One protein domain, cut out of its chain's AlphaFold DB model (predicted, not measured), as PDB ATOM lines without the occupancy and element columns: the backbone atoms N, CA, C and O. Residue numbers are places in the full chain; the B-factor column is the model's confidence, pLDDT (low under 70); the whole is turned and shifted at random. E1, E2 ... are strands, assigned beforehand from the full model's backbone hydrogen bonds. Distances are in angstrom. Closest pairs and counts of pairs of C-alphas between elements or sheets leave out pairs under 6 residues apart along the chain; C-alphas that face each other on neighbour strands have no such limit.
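This is residues 34 to 149 of the 150 residues of the protein "AvrL567-A" of Melampsora lini (UniProt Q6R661). With little regular structure, this is a small sandwich: the strongly twisted sheet E1-E7-E5-E6 is face to face with the smaller sheet E2-E3-E4, and residues 105 to 140 form one long loop. The printed part has 116 residues, no named helix and seven strands, E1 to E7 in chain order, with both sheets antiparallel; it is all strand, but named elements hold only 39 residues. It is compact, radius of gyration of the C-alphas 13.8 A, spanning 45 by 30 by 29 A.

E1 is residues 39 to 42, from C-alpha 39 at (116.606, 148.704, 126.775); E2 48 to 51; E3 55 to 59; E4 67 to 71; E5 81 to 86; E6 98 to 104; E7 141 to 148, 23.1 A long, to C-alpha 148 at (113.357, 157.090, 113.825).

E7 pairs staggered, with E1 (N 39 and O 144, 2.9 A) and E5 (N 83 and O 147, 2.8 A). E5 and E6 form a hairpin (N 82 and O 103, 2.8 A). E2, E3 and E4 form a meander, each the antiparallel neighbour of the one before (N 51 and O 55, 2.8 A; N 56 and O 70, 2.8 A). The closest C-alphas of E2 and E7 are Leu 51 and Lys 145, 6.2 A.

The farthest C-alphas, Ala 77 and Pro 136, are 46.1 A apart. The printed part has no cut; links E5 to E6 and E6 to E7 are long. Residues 34 to 36 have pLDDT under 70.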
ATOM      1  N   VAL A  34     126.371 144.559 125.307       41.62
ATOM      2  CA  VAL A  34     125.687 145.807 124.994       41.62
ATOM      3  C   VAL A  34     124.730 145.470 123.855       41.62
ATOM      4  O   VAL A  34     125.031 145.588 122.675       41.62
ATOM      5  N   SER A  35     123.588 144.919 124.259       49.03
ATOM      6  CA  SER A  35     122.387 144.712 123.455       49.03
ATOM      7  C   SER A  35     122.223 145.818 122.403       49.03
ATOM      8  O   SER A  35     122.346 146.983 122.764       49.03
ATOM      9  N   GLU A  36     121.925 145.434 121.152       63.66
ATOM     10  CA  GLU A  36     121.737 146.203 119.895       63.66
ATOM     11  C   GLU A  36     120.867 147.492 119.985       63.66
ATOM     12  O   GLU A  36     119.890 147.681 119.247       63.66
ATOM     13  N   GLY A  37     121.153 148.379 120.930       84.81
ATOM     14  CA  GLY A  37     120.323 149.517 121.310       84.81
ATOM     15  C   GLY A  37     119.030 149.165 122.060       84.81
ATOM     16  O   GLY A  37     118.220 150.065 122.268       84.81
ATOM     17  N   TYR A  38     118.779 147.906 122.462       93.25
ATOM     18  CA  TYR A  38     117.586 147.590 123.266       93.25
ATOM     19  C   TYR A  38     117.781 147.891 124.747       93.25
ATOM     20  O   TYR A  38     118.776 147.494 125.352       93.25
ATOM     21  N   THR A  39     116.755 148.501 125.334       96.94
ATOM     22  CA  THR A  39     116.606 148.704 126.775       96.94
ATOM     23  C   THR A  39     115.770 147.571 127.366       96.94
ATOM     24  O   THR A  39     114.721 147.214 126.820       96.94
ATOM     25  N   ARG A  40     116.232 146.998 128.484       97.38
ATOM     26  CA  ARG A  40     115.470 146.010 129.259       97.38
ATOM     27  C   ARG A  40     114.422 146.740 130.096       97.38
ATOM     28  O   ARG A  40     114.774 147.575 130.924       97.38
ATOM     29  N   PHE A  41     113.150 146.428 129.884       98.19
ATOM     30  CA  PHE A  41     112.042 146.973 130.659       98.19
ATOM     31  C   PHE A  41     111.382 145.847 131.460       98.19
ATOM     32  O   PHE A  41     110.691 144.994 130.903       98.19
ATOM     33  N   TYR A  42     111.684 145.806 132.759       98.00
ATOM     34  CA  TYR A  42     111.288 144.725 133.661       98.00
ATOM     35  C   TYR A  42     109.785 144.719 133.941       98.00
ATOM     36  O   TYR A  42     109.169 145.774 134.104       98.00
ATOM     37  N   ARG A  43     109.208 143.522 134.079       96.75
ATOM     38  CA  ARG A  43     107.836 143.281 134.540       96.75
ATOM     39  C   ARG A  43     107.720 143.459 136.054       96.75
ATOM     40  O   ARG A  43     107.386 142.538 136.791       96.75
ATOM     41  N   SER A  44     107.994 144.679 136.500       97.19
ATOM     42  CA  SER A  44     107.666 145.177 137.833       97.19
ATOM     43  C   SER A  44     106.747 146.396 137.689       97.19
ATOM     44  O   SER A  44     107.079 147.274 136.890       97.19
ATOM     45  N   PRO A  45     105.637 146.514 138.447       95.56
ATOM     46  CA  PRO A  45     104.686 147.626 138.318       95.56
ATOM     47  C   PRO A  45     105.312 149.018 138.477       95.56
ATOM     48  O   PRO A  45     104.833 149.992 137.903       95.56
ATOM     49  N   THR A  46     106.406 149.114 139.235       95.94
ATOM     50  CA  THR A  46     107.136 150.365 139.488       95.94
ATOM     51  C   THR A  46     108.287 150.604 138.512       95.94
ATOM     52  O   THR A  46     108.963 151.630 138.605       95.94
ATOM     53  N   ALA A  47     108.532 149.685 137.572       96.12
ATOM     54  CA  ALA A  47     109.592 149.844 136.591       96.12
ATOM     55  C   ALA A  47     109.336 151.079 135.717       96.12
ATOM     56  O   ALA A  47     108.239 151.295 135.196       96.12
ATOM     57  N   SER A  48     110.391 151.860 135.499       97.25
ATOM     58  CA  SER A  48     110.403 152.951 134.534       97.25
ATOM     59  C   SER A  48     111.777 153.048 133.888       97.25
ATOM     60  O   SER A  48     112.797 152.872 134.552       97.25
ATOM     61  N   VAL A  49     111.800 153.293 132.580       97.50
ATOM     62  CA  VAL A  49     113.034 153.442 131.800       97.50
ATOM     63  C   VAL A  49     112.940 154.652 130.879       97.50
ATOM     64  O   VAL A  49     111.854 155.175 130.626       97.50
ATOM     65  N   ILE A  50     114.086 155.091 130.363       97.25
ATOM     66  CA  ILE A  50     114.175 156.146 129.354       97.25
ATOM     67  C   ILE A  50     114.784 155.546 128.092       97.25
ATOM     68  O   ILE A  50     115.881 154.994 128.137       97.25
ATOM     69  N   LEU A  51     114.089 155.674 126.964       95.62
ATOM     70  CA  LEU A  51     114.592 155.241 125.665       95.62
ATOM     71  C   LEU A  51     115.286 156.406 124.962       95.62
ATOM     72  O   LEU A  51     114.679 157.455 124.737       95.62
ATOM     73  N   SER A  52     116.556 156.205 124.604       92.88
ATOM     74  CA  SER A  52     117.403 157.157 123.861       92.88
ATOM     75  C   SER A  52     117.494 158.567 124.469       92.88
ATOM     76  O   SER A  52     117.779 159.517 123.757       92.88
ATOM     77  N   GLY A  53     117.208 158.730 125.765       92.62
ATOM     78  CA  GLY A  53     117.125 160.049 126.411       92.62
ATOM     79  C   GLY A  53     115.877 160.874 126.058       92.62
ATOM     80  O   GLY A  53     115.727 161.975 126.574       92.62
ATOM     81  N   LEU A  54     114.975 160.357 125.216       93.69
ATOM     82  CA  LEU A  54     113.882 161.129 124.609       93.69
ATOM     83  C   LEU A  54     112.494 160.760 125.134       93.69
ATOM     84  O   LEU A  54     111.619 161.619 125.225       93.69
ATOM     85  N   VAL A  55     112.266 159.487 125.469       97.06
ATOM     86  CA  VAL A  55     110.933 158.986 125.841       97.06
ATOM     87  C   VAL A  55     111.011 158.214 127.148       97.06
ATOM     88  O   VAL A  55     111.705 157.200 127.233       97.06
ATOM     89  N   LYS A  56     110.274 158.666 128.167       97.62
ATOM     90  CA  LYS A  56     110.032 157.884 129.385       97.62
ATOM     91  C   LYS A  56     109.020 156.783 129.102       97.62
ATOM     92  O   LYS A  56     108.062 156.991 128.357       97.62
ATOM     93  N   VAL A  57     109.211 155.641 129.749       98.62
ATOM     94  CA  VAL A  57     108.338 154.468 129.655       98.62
ATOM     95  C   VAL A  57     107.934 154.019 131.053       98.62
ATOM     96  O   VAL A  57     108.756 154.033 131.974       98.62
ATOM     97  N   LYS A  58     106.673 153.621 131.206       98.50
ATOM     98  CA  LYS A  58     106.137 152.946 132.397       98.50
ATOM     99  C   LYS A  58     105.092 151.911 131.987       98.50
ATOM    100  O   LYS A  58     104.678 151.889 130.830       98.50
ATOM    101  N   TRP A  59     104.639 151.085 132.920       98.50
ATOM    102  CA  TRP A  59     103.494 150.205 132.693       98.50
ATOM    103  C   TRP A  59     102.168 150.968 132.771       98.50
ATOM    104  O   TRP A  59     102.069 152.028 133.396       98.50
ATOM    105  N   ASP A  60     101.151 150.432 132.106       96.94
ATOM    106  CA  ASP A  60      99.780 150.934 132.148       96.94
ATOM    107  C   ASP A  60      99.142 150.795 133.536       96.94
ATOM    108  O   ASP A  60      98.472 151.719 133.999       96.94
ATOM    109  N   ASN A  61      99.363 149.658 134.189       96.62
ATOM    110  CA  ASN A  61      98.823 149.292 135.499       96.62
ATOM    111  C   ASN A  61      99.633 148.120 136.098       96.62
ATOM    112  O   ASN A  61     100.648 147.695 135.544       96.62
ATOM    113  N   GLU A  62      99.171 147.578 137.226       96.56
ATOM    114  CA  GLU A  62      99.790 146.432 137.912       96.56
ATOM    115  C   GLU A  62      99.727 145.129 137.105       96.56
ATOM    116  O   GLU A  62     100.587 144.262 137.268       96.56
ATOM    117  N   GLN A  63      98.757 144.994 136.194       96.25
ATOM    118  CA  GLN A  63      98.681 143.849 135.287       96.25
ATOM    119  C   GLN A  63      99.758 143.915 134.191       96.25
ATOM    120  O   GLN A  63     100.067 142.883 133.589       96.25
ATOM    121  N   MET A  64     100.376 145.087 133.977       97.75
ATOM    122  CA  MET A  64     101.497 145.318 133.059       97.75
ATOM    123  C   MET A  64     101.203 144.781 131.655       97.75
ATOM    124  O   MET A  64     101.974 144.001 131.087       97.75
ATOM    125  N   THR A  65     100.041 145.152 131.115       97.38
ATOM    126  CA  THR A  65      99.577 144.617 129.832       97.38
ATOM    127  C   THR A  65     100.212 145.340 128.657       97.38
ATOM    128  O   THR A  65     100.397 144.731 127.603       97.38
ATOM    129  N   MET A  66     100.588 146.611 128.820       97.69
ATOM    130  CA  MET A  66     101.290 147.372 127.788       97.69
ATOM    131  C   MET A  66     102.112 148.536 128.357       97.69
ATOM    132  O   MET A  66     101.748 149.114 129.382       97.69
ATOM    133  N   PRO A  67     103.209 148.928 127.688       98.31
ATOM    134  CA  PRO A  67     103.940 150.135 128.045       98.31
ATOM    135  C   PRO A  67     103.179 151.407 127.639       98.31
ATOM    136  O   PRO A  67     102.578 151.486 126.564       98.31
ATOM    137  N   LEU A  68     103.268 152.427 128.491       98.69
ATOM    138  CA  LEU A  68     102.890 153.808 128.215       98.69
ATOM    139  C   LEU A  68     104.140 154.663 128.026       98.69
ATOM    140  O   LEU A  68     105.150 154.467 128.703       98.69
ATOM    141  N   PHE A  69     104.038 155.649 127.145       98.75
ATOM    142  CA  PHE A  69     105.141 156.481 126.687       98.75
ATOM    143  C   PHE A  69     104.851 157.955 126.955       98.75
ATOM    144  O   PHE A  69     103.700 158.388 126.875       98.75
ATOM    145  N   LYS A  70     105.893 158.717 127.285       98.69
ATOM    146  CA  LYS A  70     105.822 160.172 127.427       98.69
ATOM    147  C   LYS A  70     107.109 160.810 126.916       98.69
ATOM    148  O   LYS A  70     108.199 160.435 127.358       98.69
ATOM    149  N   TRP A  71     106.983 161.756 125.995       97.69
ATOM    150  CA  TRP A  71     108.094 162.539 125.474       97.69
ATOM    151  C   TRP A  71     108.691 163.427 126.572       97.69
ATOM    152  O   TRP A  71     107.975 164.050 127.355       97.69
ATOM    153  N   ILE A  72     110.019 163.441 126.645       97.12
ATOM    154  CA  ILE A  72     110.814 164.264 127.564       97.12
ATOM    155  C   ILE A  72     112.013 164.924 126.869       97.12
ATOM    156  O   ILE A  72     112.847 165.523 127.540       97.12
ATOM    157  N   GLY A  73     112.114 164.812 125.541       90.69
ATOM    158  CA  GLY A  73     113.234 165.328 124.747       90.69
ATOM    159  C   GLY A  73     113.212 166.841 124.499       90.69
ATOM    160  O   GLY A  73     113.953 167.316 123.647       90.69
ATOM    161  N   GLY A  74     112.370 167.591 125.218       92.19
ATOM    162  CA  GLY A  74     112.194 169.037 125.046       92.19
ATOM    163  C   GLY A  74     111.330 169.412 123.839       92.19
ATOM    164  O   GLY A  74     110.960 168.558 123.034       92.19
ATOM    165  N   GLU A  75     110.998 170.696 123.728       94.00
ATOM    166  CA  GLU A  75     110.243 171.234 122.594       94.00
ATOM    167  C   GLU A  75     110.976 170.958 121.275       94.00
ATOM    168  O   GLU A  75     112.202 171.066 121.199       94.00
ATOM    169  N   GLN A  76     110.226 170.563 120.250       93.50
ATOM    170  CA  GLN A  76     110.746 170.304 118.911       93.50
ATOM    171  C   GLN A  76     110.109 171.283 117.932       93.50
ATOM    172  O   GLN A  76     108.913 171.550 118.022       93.50
ATOM    173  N   ALA A  77     110.901 171.792 116.986       92.69
ATOM    174  CA  ALA A  77     110.394 172.684 115.945       92.69
ATOM    175  C   ALA A  77     109.385 171.979 115.018       92.69
ATOM    176  O   ALA A  77     108.423 172.593 114.569       92.69
ATOM    177  N   GLU A  78     109.593 170.685 114.765       92.69
ATOM    178  CA  GLU A  78     108.693 169.826 113.997       92.69
ATOM    179  C   GLU A  78     108.386 168.543 114.775       92.69
ATOM    180  O   GLU A  78     109.174 168.095 115.612       92.69
ATOM    181  N   GLU A  79     107.235 167.932 114.491       95.31
ATOM    182  CA  GLU A  79     106.826 166.698 115.154       95.31
ATOM    183  C   GLU A  79     107.714 165.515 114.736       95.31
ATOM    184  O   GLU A  79     107.628 164.988 113.622       95.31
ATOM    185  N   LEU A  80     108.532 165.034 115.672       95.44
ATOM    186  CA  LEU A  80     109.388 163.874 115.459       95.44
ATOM    187  C   LEU A  80     108.626 162.585 115.741       95.44
ATOM    188  O   LEU A  80     107.999 162.442 116.788       95.44
ATOM    189  N   HIS A  81     108.743 161.614 114.839       96.00
ATOM    190  CA  HIS A  81     108.081 160.318 114.942       96.00
ATOM    191  C   HIS A  81     109.093 159.182 115.119       96.00
ATOM    192  O   HIS A  81     110.103 159.103 114.419       96.00
ATOM    193  N   PHE A  82     108.781 158.242 116.010       96.12
ATOM    194  CA  PHE A  82     109.625 157.087 116.304       96.12
ATOM    195  C   PHE A  82     108.803 155.803 116.335       96.12
ATOM    196  O   PHE A  82     107.771 155.720 116.997       96.12
ATOM    197  N   CYS A  83     109.282 154.767 115.654       96.12
ATOM    198  CA  CYS A  83     108.775 153.413 115.789       96.12
ATOM    199  C   CYS A  83     109.314 152.786 117.081       96.12
ATOM    200  O   CYS A  83     110.523 152.780 117.326       96.12
ATOM    201  N   VAL A  84     108.427 152.223 117.900       97.56
ATOM    202  CA  VAL A  84     108.815 151.463 119.091       97.56
ATOM    203  C   VAL A  84     109.040 150.016 118.684       97.56
ATOM    204  O   VAL A  84     108.089 149.264 118.454       97.56
ATOM    205  N   HIS A  85     110.304 149.620 118.586       96.31
ATOM    206  CA  HIS A  85     110.687 148.246 118.300       96.31
ATOM    207  C   HIS A  85     110.670 147.398 119.571       96.31
ATOM    208  O   HIS A  85     111.157 147.830 120.612       96.31
ATOM    209  N   ILE A  86     110.176 146.168 119.453       97.44
ATOM    210  CA  ILE A  86     110.176 145.136 120.490       97.44
ATOM    211  C   ILE A  86     110.790 143.844 119.940       97.44
ATOM    212  O   ILE A  86     110.555 143.476 118.784       97.44
ATOM    213  N   ALA A  87     111.616 143.175 120.742       95.94
ATOM    214  CA  ALA A  87     112.157 141.862 120.394       95.94
ATOM    215  C   ALA A  87     111.189 140.738 120.790       95.94
ATOM    216  O   ALA A  87     110.425 140.869 121.745       95.94
ATOM    217  N   HIS A  88     111.257 139.621 120.071       95.88
ATOM    218  CA  HIS A  88     110.602 138.376 120.467       95.88
ATOM    219  C   HIS A  88     111.634 137.460 121.132       95.88
ATOM    220  O   HIS A  88     112.758 137.349 120.641       95.88
ATOM    221  N   SER A  89     111.263 136.818 122.236       95.56
ATOM    222  CA  SER A  89     112.082 135.831 122.947       95.56
ATOM    223  C   SER A  89     111.895 134.414 122.409       95.56
ATOM    224  O   SER A  89     112.808 133.598 122.501       95.56
ATOM    225  N   SER A  90     110.738 134.127 121.809       93.44
ATOM    226  CA  SER A  90     110.401 132.815 121.259       93.44
ATOM    227  C   SER A  90     109.613 132.915 119.946       93.44
ATOM    228  O   SER A  90     109.117 133.976 119.553       93.44
ATOM    229  N   GLY A  91     109.543 131.794 119.224       92.31
ATOM    230  CA  GLY A  91     108.894 131.705 117.917       92.31
ATOM    231  C   GLY A  91     109.806 132.062 116.731       92.31
ATOM    232  O   GLY A  91     111.029 132.119 116.857       92.31
ATOM    233  N   PRO A  92     109.235 132.249 115.528       90.31
ATOM    234  CA  PRO A  92     110.014 132.431 114.308       90.31
ATOM    235  C   PRO A  92     110.623 133.837 114.189       90.31
ATOM    236  O   PRO A  92     110.005 134.836 114.558       90.31
ATOM    237  N   LYS A  93     111.789 133.925 113.526       89.25
ATOM    238  CA  LYS A  93     112.482 135.184 113.169       89.25
ATOM    239  C   LYS A  93     112.870 136.041 114.389       89.25
ATOM    240  O   LYS A  93     112.619 137.245 114.385       89.25
ATOM    241  N   LEU A  94     113.501 135.427 115.395       87.44
ATOM    242  CA  LEU A  94     113.963 136.080 116.636       87.44
ATOM    243  C   LEU A  94     114.946 137.236 116.401       87.44
ATOM    244  O   LEU A  94     114.965 138.203 117.153       87.44
ATOM    245  N   ASN A  95     115.713 137.172 115.314       87.25
ATOM    246  CA  ASN A  95     116.629 138.229 114.887       87.25
ATOM    247  C   ASN A  95     115.928 139.458 114.275       87.25
ATOM    248  O   ASN A  95     116.595 140.415 113.893       87.25
ATOM    249  N   ARG A  96     114.598 139.444 114.111       88.38
ATOM    250  CA  ARG A  96     113.851 140.575 113.549       88.38
ATOM    251  C   ARG A  96     112.980 141.229 114.607       88.38
ATOM    252  O   ARG A  96     112.053 140.605 115.117       88.38
ATOM    253  N   ALA A  97     113.175 142.530 114.794       90.69
ATOM    254  CA  ALA A  97     112.278 143.359 115.584       90.69
ATOM    255  C   ALA A  97     110.829 143.301 115.067       90.69
ATOM    256  O   ALA A  97     110.565 143.174 113.862       90.69
ATOM    257  N   ARG A  98     109.880 143.433 115.988       94.19
ATOM    258  CA  ARG A  98     108.500 143.833 115.696       94.19
ATOM    259  C   ARG A  98     108.251 145.224 116.247       94.19
ATOM    260  O   ARG A  98     109.125 145.804 116.878       94.19
ATOM    261  N   SER A  99     107.078 145.771 115.959       95.19
ATOM    262  CA  SER A  99     106.687 147.107 116.391       95.19
ATOM    263  C   SER A  99     105.511 147.019 117.359       95.19
ATOM    264  O   SER A  99     104.606 146.213 117.140       95.19
ATOM    265  N   LEU A 100     105.528 147.854 118.400       96.50
ATOM    266  CA  LEU A 100     104.359 148.143 119.244       96.50
ATOM    267  C   LEU A 100     103.512 149.297 118.682       96.50
ATOM    268  O   LEU A 100     102.419 149.561 119.172       96.50
ATOM    269  N   GLY A 101     104.004 149.977 117.646       97.25
ATOM    270  CA  GLY A 101     103.433 151.199 117.098       97.25
ATOM    271  C   GLY A 101     104.447 152.337 117.054       97.25
ATOM    272  O   GLY A 101     105.657 152.117 117.171       97.25
ATOM    273  N   THR A 102     103.951 153.557 116.879       97.31
ATOM    274  CA  THR A 102     104.746 154.786 116.861       97.31
ATOM    275  C   THR A 102     104.425 155.698 118.033       97.31
ATOM    276  O   THR A 102     103.286 155.780 118.488       97.31
ATOM    277  N   VAL A 103     105.441 156.409 118.498       98.00
ATOM    278  CA  VAL A 103     105.337 157.518 119.451       98.00
ATOM    279  C   VAL A 103     105.882 158.776 118.790       98.00
ATOM    280  O   VAL A 103     106.648 158.678 117.826       98.00
ATOM    281  N   ASN A 104     105.492 159.947 119.278       97.94
ATOM    282  CA  ASN A 104     105.953 161.211 118.721       97.94
ATOM    283  C   ASN A 104     106.257 162.251 119.805       97.94
ATOM    284  O   ASN A 104     105.971 162.036 120.988       97.94
ATOM    285  N   SER A 105     106.874 163.360 119.398       97.44
ATOM    286  CA  SER A 105     107.255 164.450 120.301       97.44
ATOM    287  C   SER A 105     106.066 165.205 120.903       97.44
ATOM    288  O   SER A 105     106.234 165.836 121.940       97.44
ATOM    289  N   ASN A 106     104.864 165.079 120.332       97.62
ATOM    290  CA  ASN A 106     103.632 165.674 120.865       97.62
ATOM    291  C   ASN A 106     103.026 164.874 122.040       97.62
ATOM    292  O   ASN A 106     102.023 165.274 122.626       97.62
ATOM    293  N   MET A 107     103.617 163.733 122.418       98.12
ATOM    294  CA  MET A 107     103.233 162.958 123.610       98.12
ATOM    295  C   MET A 107     103.920 163.480 124.887       98.12
ATOM    296  O   MET A 107     104.378 162.694 125.717       98.12
ATOM    297  N   ASP A 108     104.062 164.791 125.047       96.69
ATOM    298  CA  ASP A 108     104.885 165.456 126.071       96.69
ATOM    299  C   ASP A 108     104.114 165.840 127.347       96.69
ATOM    300  O   ASP A 108     104.696 165.938 128.431       96.69
ATOM    301  N   GLN A 109     102.792 165.992 127.263       95.44
ATOM    302  CA  GLN A 109     101.948 166.355 128.408       95.44
ATOM    303  C   GLN A 109     101.392 165.130 129.143       95.44
ATOM    304  O   GLN A 109     101.482 165.035 130.376       95.44
ATOM    305  N   HIS A 110     100.899 164.140 128.402       97.50
ATOM    306  CA  HIS A 110     100.222 162.966 128.950       97.50
ATOM    307  C   HIS A 110     100.929 161.666 128.578       97.50
ATOM    308  O   HIS A 110     101.576 161.553 127.544       97.50
ATOM    309  N   TRP A 111     100.787 160.664 129.446       98.50
ATOM    310  CA  TRP A 111     101.194 159.304 129.116       98.50
ATOM    311  C   TRP A 111     100.267 158.742 128.041       98.50
ATOM    312  O   TRP A 111      99.048 158.796 128.198       98.50
ATOM    313  N   ALA A 112     100.839 158.172 126.987       98.12
ATOM    314  CA  ALA A 112     100.098 157.675 125.837       98.12
ATOM    315  C   ALA A 112     100.488 156.236 125.479       98.12
ATOM    316  O   ALA A 112     101.596 155.777 125.759       98.12
ATOM    317  N   GLN A 113      99.567 155.517 124.839       98.06
ATOM    318  CA  GLN A 113      99.878 154.249 124.176       98.06
ATOM    319  C   GLN A 113     100.596 154.536 122.851       98.06
ATOM    320  O   GLN A 113     100.340 155.560 122.215       98.06
ATOM    321  N   ALA A 114     101.453 153.616 122.400       97.06
ATOM    322  CA  ALA A 114     101.993 153.695 121.047       97.06
ATOM    323  C   ALA A 114     100.848 153.615 120.018       97.06
ATOM    324  O   ALA A 114      99.968 152.752 120.102       97.06
ATOM    325  N   GLN A 115     100.854 154.515 119.037       96.06
ATOM    326  CA  GLN A 115      99.872 154.529 117.956       96.06
ATOM    327  C   GLN A 115     100.106 153.330 117.039       96.06
ATOM    328  O   GLN A 115     101.209 153.116 116.542       96.06
ATOM    329  N   ARG A 116      99.077 152.514 116.812       91.69
ATOM    330  CA  ARG A 116      99.226 151.264 116.058       91.69
ATOM    331  C   ARG A 116      99.516 151.550 114.585       91.69
ATOM    332  O   ARG A 116      98.759 152.259 113.935       91.69
ATOM    333  N   ASN A 117     100.543 150.897 114.041       83.94
ATOM    334  CA  ASN A 117     100.882 150.995 112.616       83.94
ATOM    335  C   ASN A 117      99.936 150.172 111.725       83.94
ATOM    336  O   ASN A 117      99.796 150.447 110.540       83.94
ATOM    337  N   SER A 118      99.326 149.117 112.276       84.81
ATOM    338  CA  SER A 118      98.426 148.217 111.550       84.81
ATOM    339  C   SER A 118      97.579 147.364 112.497       84.81
ATOM    340  O   SER A 118      97.906 147.209 113.679       84.81
ATOM    341  N   GLY A 119      96.541 146.711 111.963       79.12
ATOM    342  CA  GLY A 119      95.740 145.723 112.696       79.12
ATOM    343  C   GLY A 119      96.541 144.518 113.218       79.12
ATOM    344  O   GLY A 119      96.142 143.916 114.212       79.12
ATOM    345  N   ALA A 120      97.698 144.216 112.617       79.81
ATOM    346  CA  ALA A 120      98.602 143.143 113.047       79.81
ATOM    347  C   ALA A 120      99.586 143.569 114.157       79.81
ATOM    348  O   ALA A 120     100.240 142.720 114.763       79.81
ATOM    349  N   THR A 121      99.699 144.873 114.436       86.31
ATOM    350  CA  THR A 121     100.546 145.400 115.517       86.31
ATOM    351  C   THR A 121      99.965 144.957 116.859       86.31
ATOM    352  O   THR A 121      98.802 145.268 117.151       86.31
ATOM    353  N   ARG A 122     100.746 144.219 117.659       86.81
ATOM    354  CA  ARG A 122     100.323 143.736 118.982       86.81
ATOM    355  C   ARG A 122     100.157 144.922 119.927       86.81
ATOM    356  O   ARG A 122     101.042 145.764 120.020       86.81
ATOM    357  N   ARG A 123      99.008 144.980 120.604       89.75
ATOM    358  CA  ARG A 123      98.702 146.020 121.598       89.75
ATOM    359  C   ARG A 123      99.235 145.651 122.982       89.75
ATOM    360  O   ARG A 123      99.673 146.524 123.715       89.75
ATOM    361  N   THR A 124      99.173 144.367 123.313       95.62
ATOM    362  CA  THR A 124      99.511 143.805 124.619       95.62
ATOM    363  C   THR A 124     100.823 143.034 124.577       95.62
ATOM    364  O   THR A 124     101.225 142.494 123.538       95.62
ATOM    365  N   ILE A 125     101.495 142.977 125.724       97.56
ATOM    366  CA  ILE A 125     102.669 142.142 125.937       97.56
ATOM    367  C   ILE A 125     102.227 140.695 126.134       97.56
ATOM    368  O   ILE A 125     101.641 140.326 127.144       97.56
ATOM    369  N   GLU A 126     102.553 139.876 125.145       96.06
ATOM    370  CA  GLU A 126     102.401 138.421 125.175       96.06
ATOM    371  C   GLU A 126     103.653 137.697 125.704       96.06
ATOM    372  O   GLU A 126     104.749 138.263 125.727       96.06
ATOM    373  N   GLY A 127     103.511 136.407 126.034       96.69
ATOM    374  CA  GLY A 127     104.603 135.566 126.548       96.69
ATOM    375  C   GLY A 127     105.834 135.488 125.636       96.69
ATOM    376  O   GLY A 127     106.959 135.475 126.119       96.69
ATOM    377  N   PHE A 128     105.656 135.546 124.312       95.81
ATOM    378  CA  PHE A 128     106.766 135.544 123.346       95.81
ATOM    379  C   PHE A 128     107.567 136.857 123.291       95.81
ATOM    380  O   PHE A 128     108.489 136.970 122.486       95.81
ATOM    381  N   HIS A 129     107.230 137.860 124.104       97.88
ATOM    382  CA  HIS A 129     108.062 139.047 124.315       97.88
ATOM    383  C   HIS A 129     108.897 138.972 125.601       97.88
ATOM    384  O   HIS A 129     109.760 139.828 125.807       97.88
ATOM    385  N   LEU A 130     108.608 138.009 126.483       97.75
ATOM    386  CA  LEU A 130     109.196 137.923 127.814       97.75
ATOM    387  C   LEU A 130     110.527 137.185 127.753       97.75
ATOM    388  O   LEU A 130     110.606 136.061 127.257       97.75
ATOM    389  N   PHE A 131     111.569 137.839 128.247       97.00
ATOM    390  CA  PHE A 131     112.869 137.243 128.496       97.00
ATOM    391  C   PHE A 131     113.000 136.991 129.993       97.00
ATOM    392  O   PHE A 131     112.771 137.908 130.787       97.00
ATOM    393  N   GLU A 132     113.407 135.776 130.348       96.31
ATOM    394  CA  GLU A 132     113.754 135.433 131.724       96.31
ATOM    395  C   GLU A 132     114.908 136.312 132.216       96.31
ATOM    396  O   GLU A 132     115.789 136.732 131.449       96.31
ATOM    397  N   ASN A 133     114.882 136.628 133.508       95.50
ATOM    398  CA  ASN A 133     115.953 137.374 134.141       95.50
ATOM    399  C   ASN A 133     117.245 136.544 134.186       95.50
ATOM    400  O   ASN A 133     117.209 135.331 134.367       95.50
ATOM    401  N   ASP A 134     118.394 137.216 134.089       90.00
ATOM    402  CA  ASP A 134     119.694 136.552 134.219       90.00
ATOM    403  C   ASP A 134     119.899 135.984 135.646       90.00
ATOM    404  O   ASP A 134     120.694 135.064 135.836       90.00
ATOM    405  N   ILE A 135     119.190 136.528 136.647       91.94
ATOM    406  CA  ILE A 135     119.193 136.059 138.037       91.94
ATOM    407  C   ILE A 135     117.859 135.354 138.338       91.94
ATOM    408  O   ILE A 135     116.804 135.983 138.203       91.94
ATOM    409  N   PRO A 136     117.869 134.093 138.809       89.81
ATOM    410  CA  PRO A 136     116.648 133.381 139.179       89.81
ATOM    411  C   PRO A 136     115.801 134.144 140.204       89.81
ATOM    412  O   PRO A 136     116.335 134.814 141.089       89.81
ATOM    413  N   ASN A 137     114.478 133.990 140.119       90.44
ATOM    414  CA  ASN A 137     113.476 134.634 140.985       90.44
ATOM    415  C   ASN A 137     113.352 136.163 140.846       90.44
ATOM    416  O   ASN A 137     112.538 136.765 141.547       90.44
ATOM    417  N   PHE A 138     114.108 136.801 139.949       94.12
ATOM    418  CA  PHE A 138     113.866 138.193 139.576       94.12
ATOM    419  C   PHE A 138     112.875 138.288 138.409       94.12
ATOM    420  O   PHE A 138     112.777 137.353 137.615       94.12
ATOM    421  N   PRO A 139     112.153 139.417 138.267       95.69
ATOM    422  CA  PRO A 139     111.141 139.553 137.229       95.69
ATOM    423  C   PRO A 139     111.713 139.450 135.815       95.69
ATOM    424  O   PRO A 139     112.793 139.987 135.531       95.69
ATOM    425  N   ASP A 140     110.924 138.858 134.923       97.19
ATOM    426  CA  ASP A 140     111.141 138.888 133.478       97.19
ATOM    427  C   ASP A 140     111.194 140.322 132.945       97.19
ATOM    428  O   ASP A 140     110.765 141.284 133.591       97.19
ATOM    429  N   TYR A 141     111.672 140.485 131.716       98.00
ATOM    430  CA  TYR A 141     111.693 141.778 131.042       98.00
ATOM    431  C   TYR A 141     111.351 141.667 129.561       98.00
ATOM    432  O   TYR A 141     111.538 140.631 128.925       98.00
ATOM    433  N   ILE A 142     110.892 142.779 128.990       98.44
ATOM    434  CA  ILE A 142     110.821 142.958 127.537       98.44
ATOM    435  C   ILE A 142     112.036 143.754 127.053       98.44
ATOM    436  O   ILE A 142     112.628 144.533 127.802       98.44
ATOM    437  N   LYS A 143     112.408 143.587 125.782       97.94
ATOM    438  CA  LYS A 143     113.459 144.382 125.126       97.94
ATOM    439  C   LYS A 143     112.819 145.363 124.152       97.94
ATOM    440  O   LYS A 143     112.259 144.926 123.144       97.94
ATOM    441  N   ILE A 144     112.922 146.665 124.429       97.69
ATOM    442  CA  ILE A 144     112.335 147.734 123.599       97.69
ATOM    443  C   ILE A 144     113.354 148.819 123.226       97.69
ATOM    444  O   ILE A 144     114.302 149.065 123.970       97.69
ATOM    445  N   LYS A 145     113.177 149.454 122.061       96.62
ATOM    446  CA  LYS A 145     113.991 150.595 121.596       96.62
ATOM    447  C   LYS A 145     113.213 151.529 120.676       96.62
ATOM    448  O   LYS A 145     112.206 151.123 120.096       96.62
ATOM    449  N   LEU A 146     113.701 152.758 120.525       95.56
ATOM    450  CA  LEU A 146     113.195 153.707 119.532       95.56
ATOM    451  C   LEU A 146     113.993 153.584 118.239       95.56
ATOM    452  O   LEU A 146     115.215 153.456 118.271       95.56
ATOM    453  N   VAL A 147     113.297 153.659 117.112       93.50
ATOM    454  CA  VAL A 147     113.891 153.808 115.782       93.50
ATOM    455  C   VAL A 147     113.211 154.999 115.107       93.50
ATOM    456  O   VAL A 147     111.979 155.032 115.105       93.50
ATOM    457  N   PRO A 148     113.955 155.983 114.568       91.88
ATOM    458  CA  PRO A 148     113.357 157.090 113.825       91.88
ATOM    459  C   PRO A 148     112.433 156.574 112.719       91.88
ATOM    460  O   PRO A 148     112.774 155.619 112.018       91.88
ATOM    461  N   LYS A 149     111.248 157.169 112.588       84.31
ATOM    462  CA  LYS A 149     110.330 156.861 111.491       84.31
ATOM    463  C   LYS A 149     110.764 157.686 110.277       84.31
ATOM    464  O   LYS A 149     110.639 158.905 110.306       84.31
TER     465      LYS A 149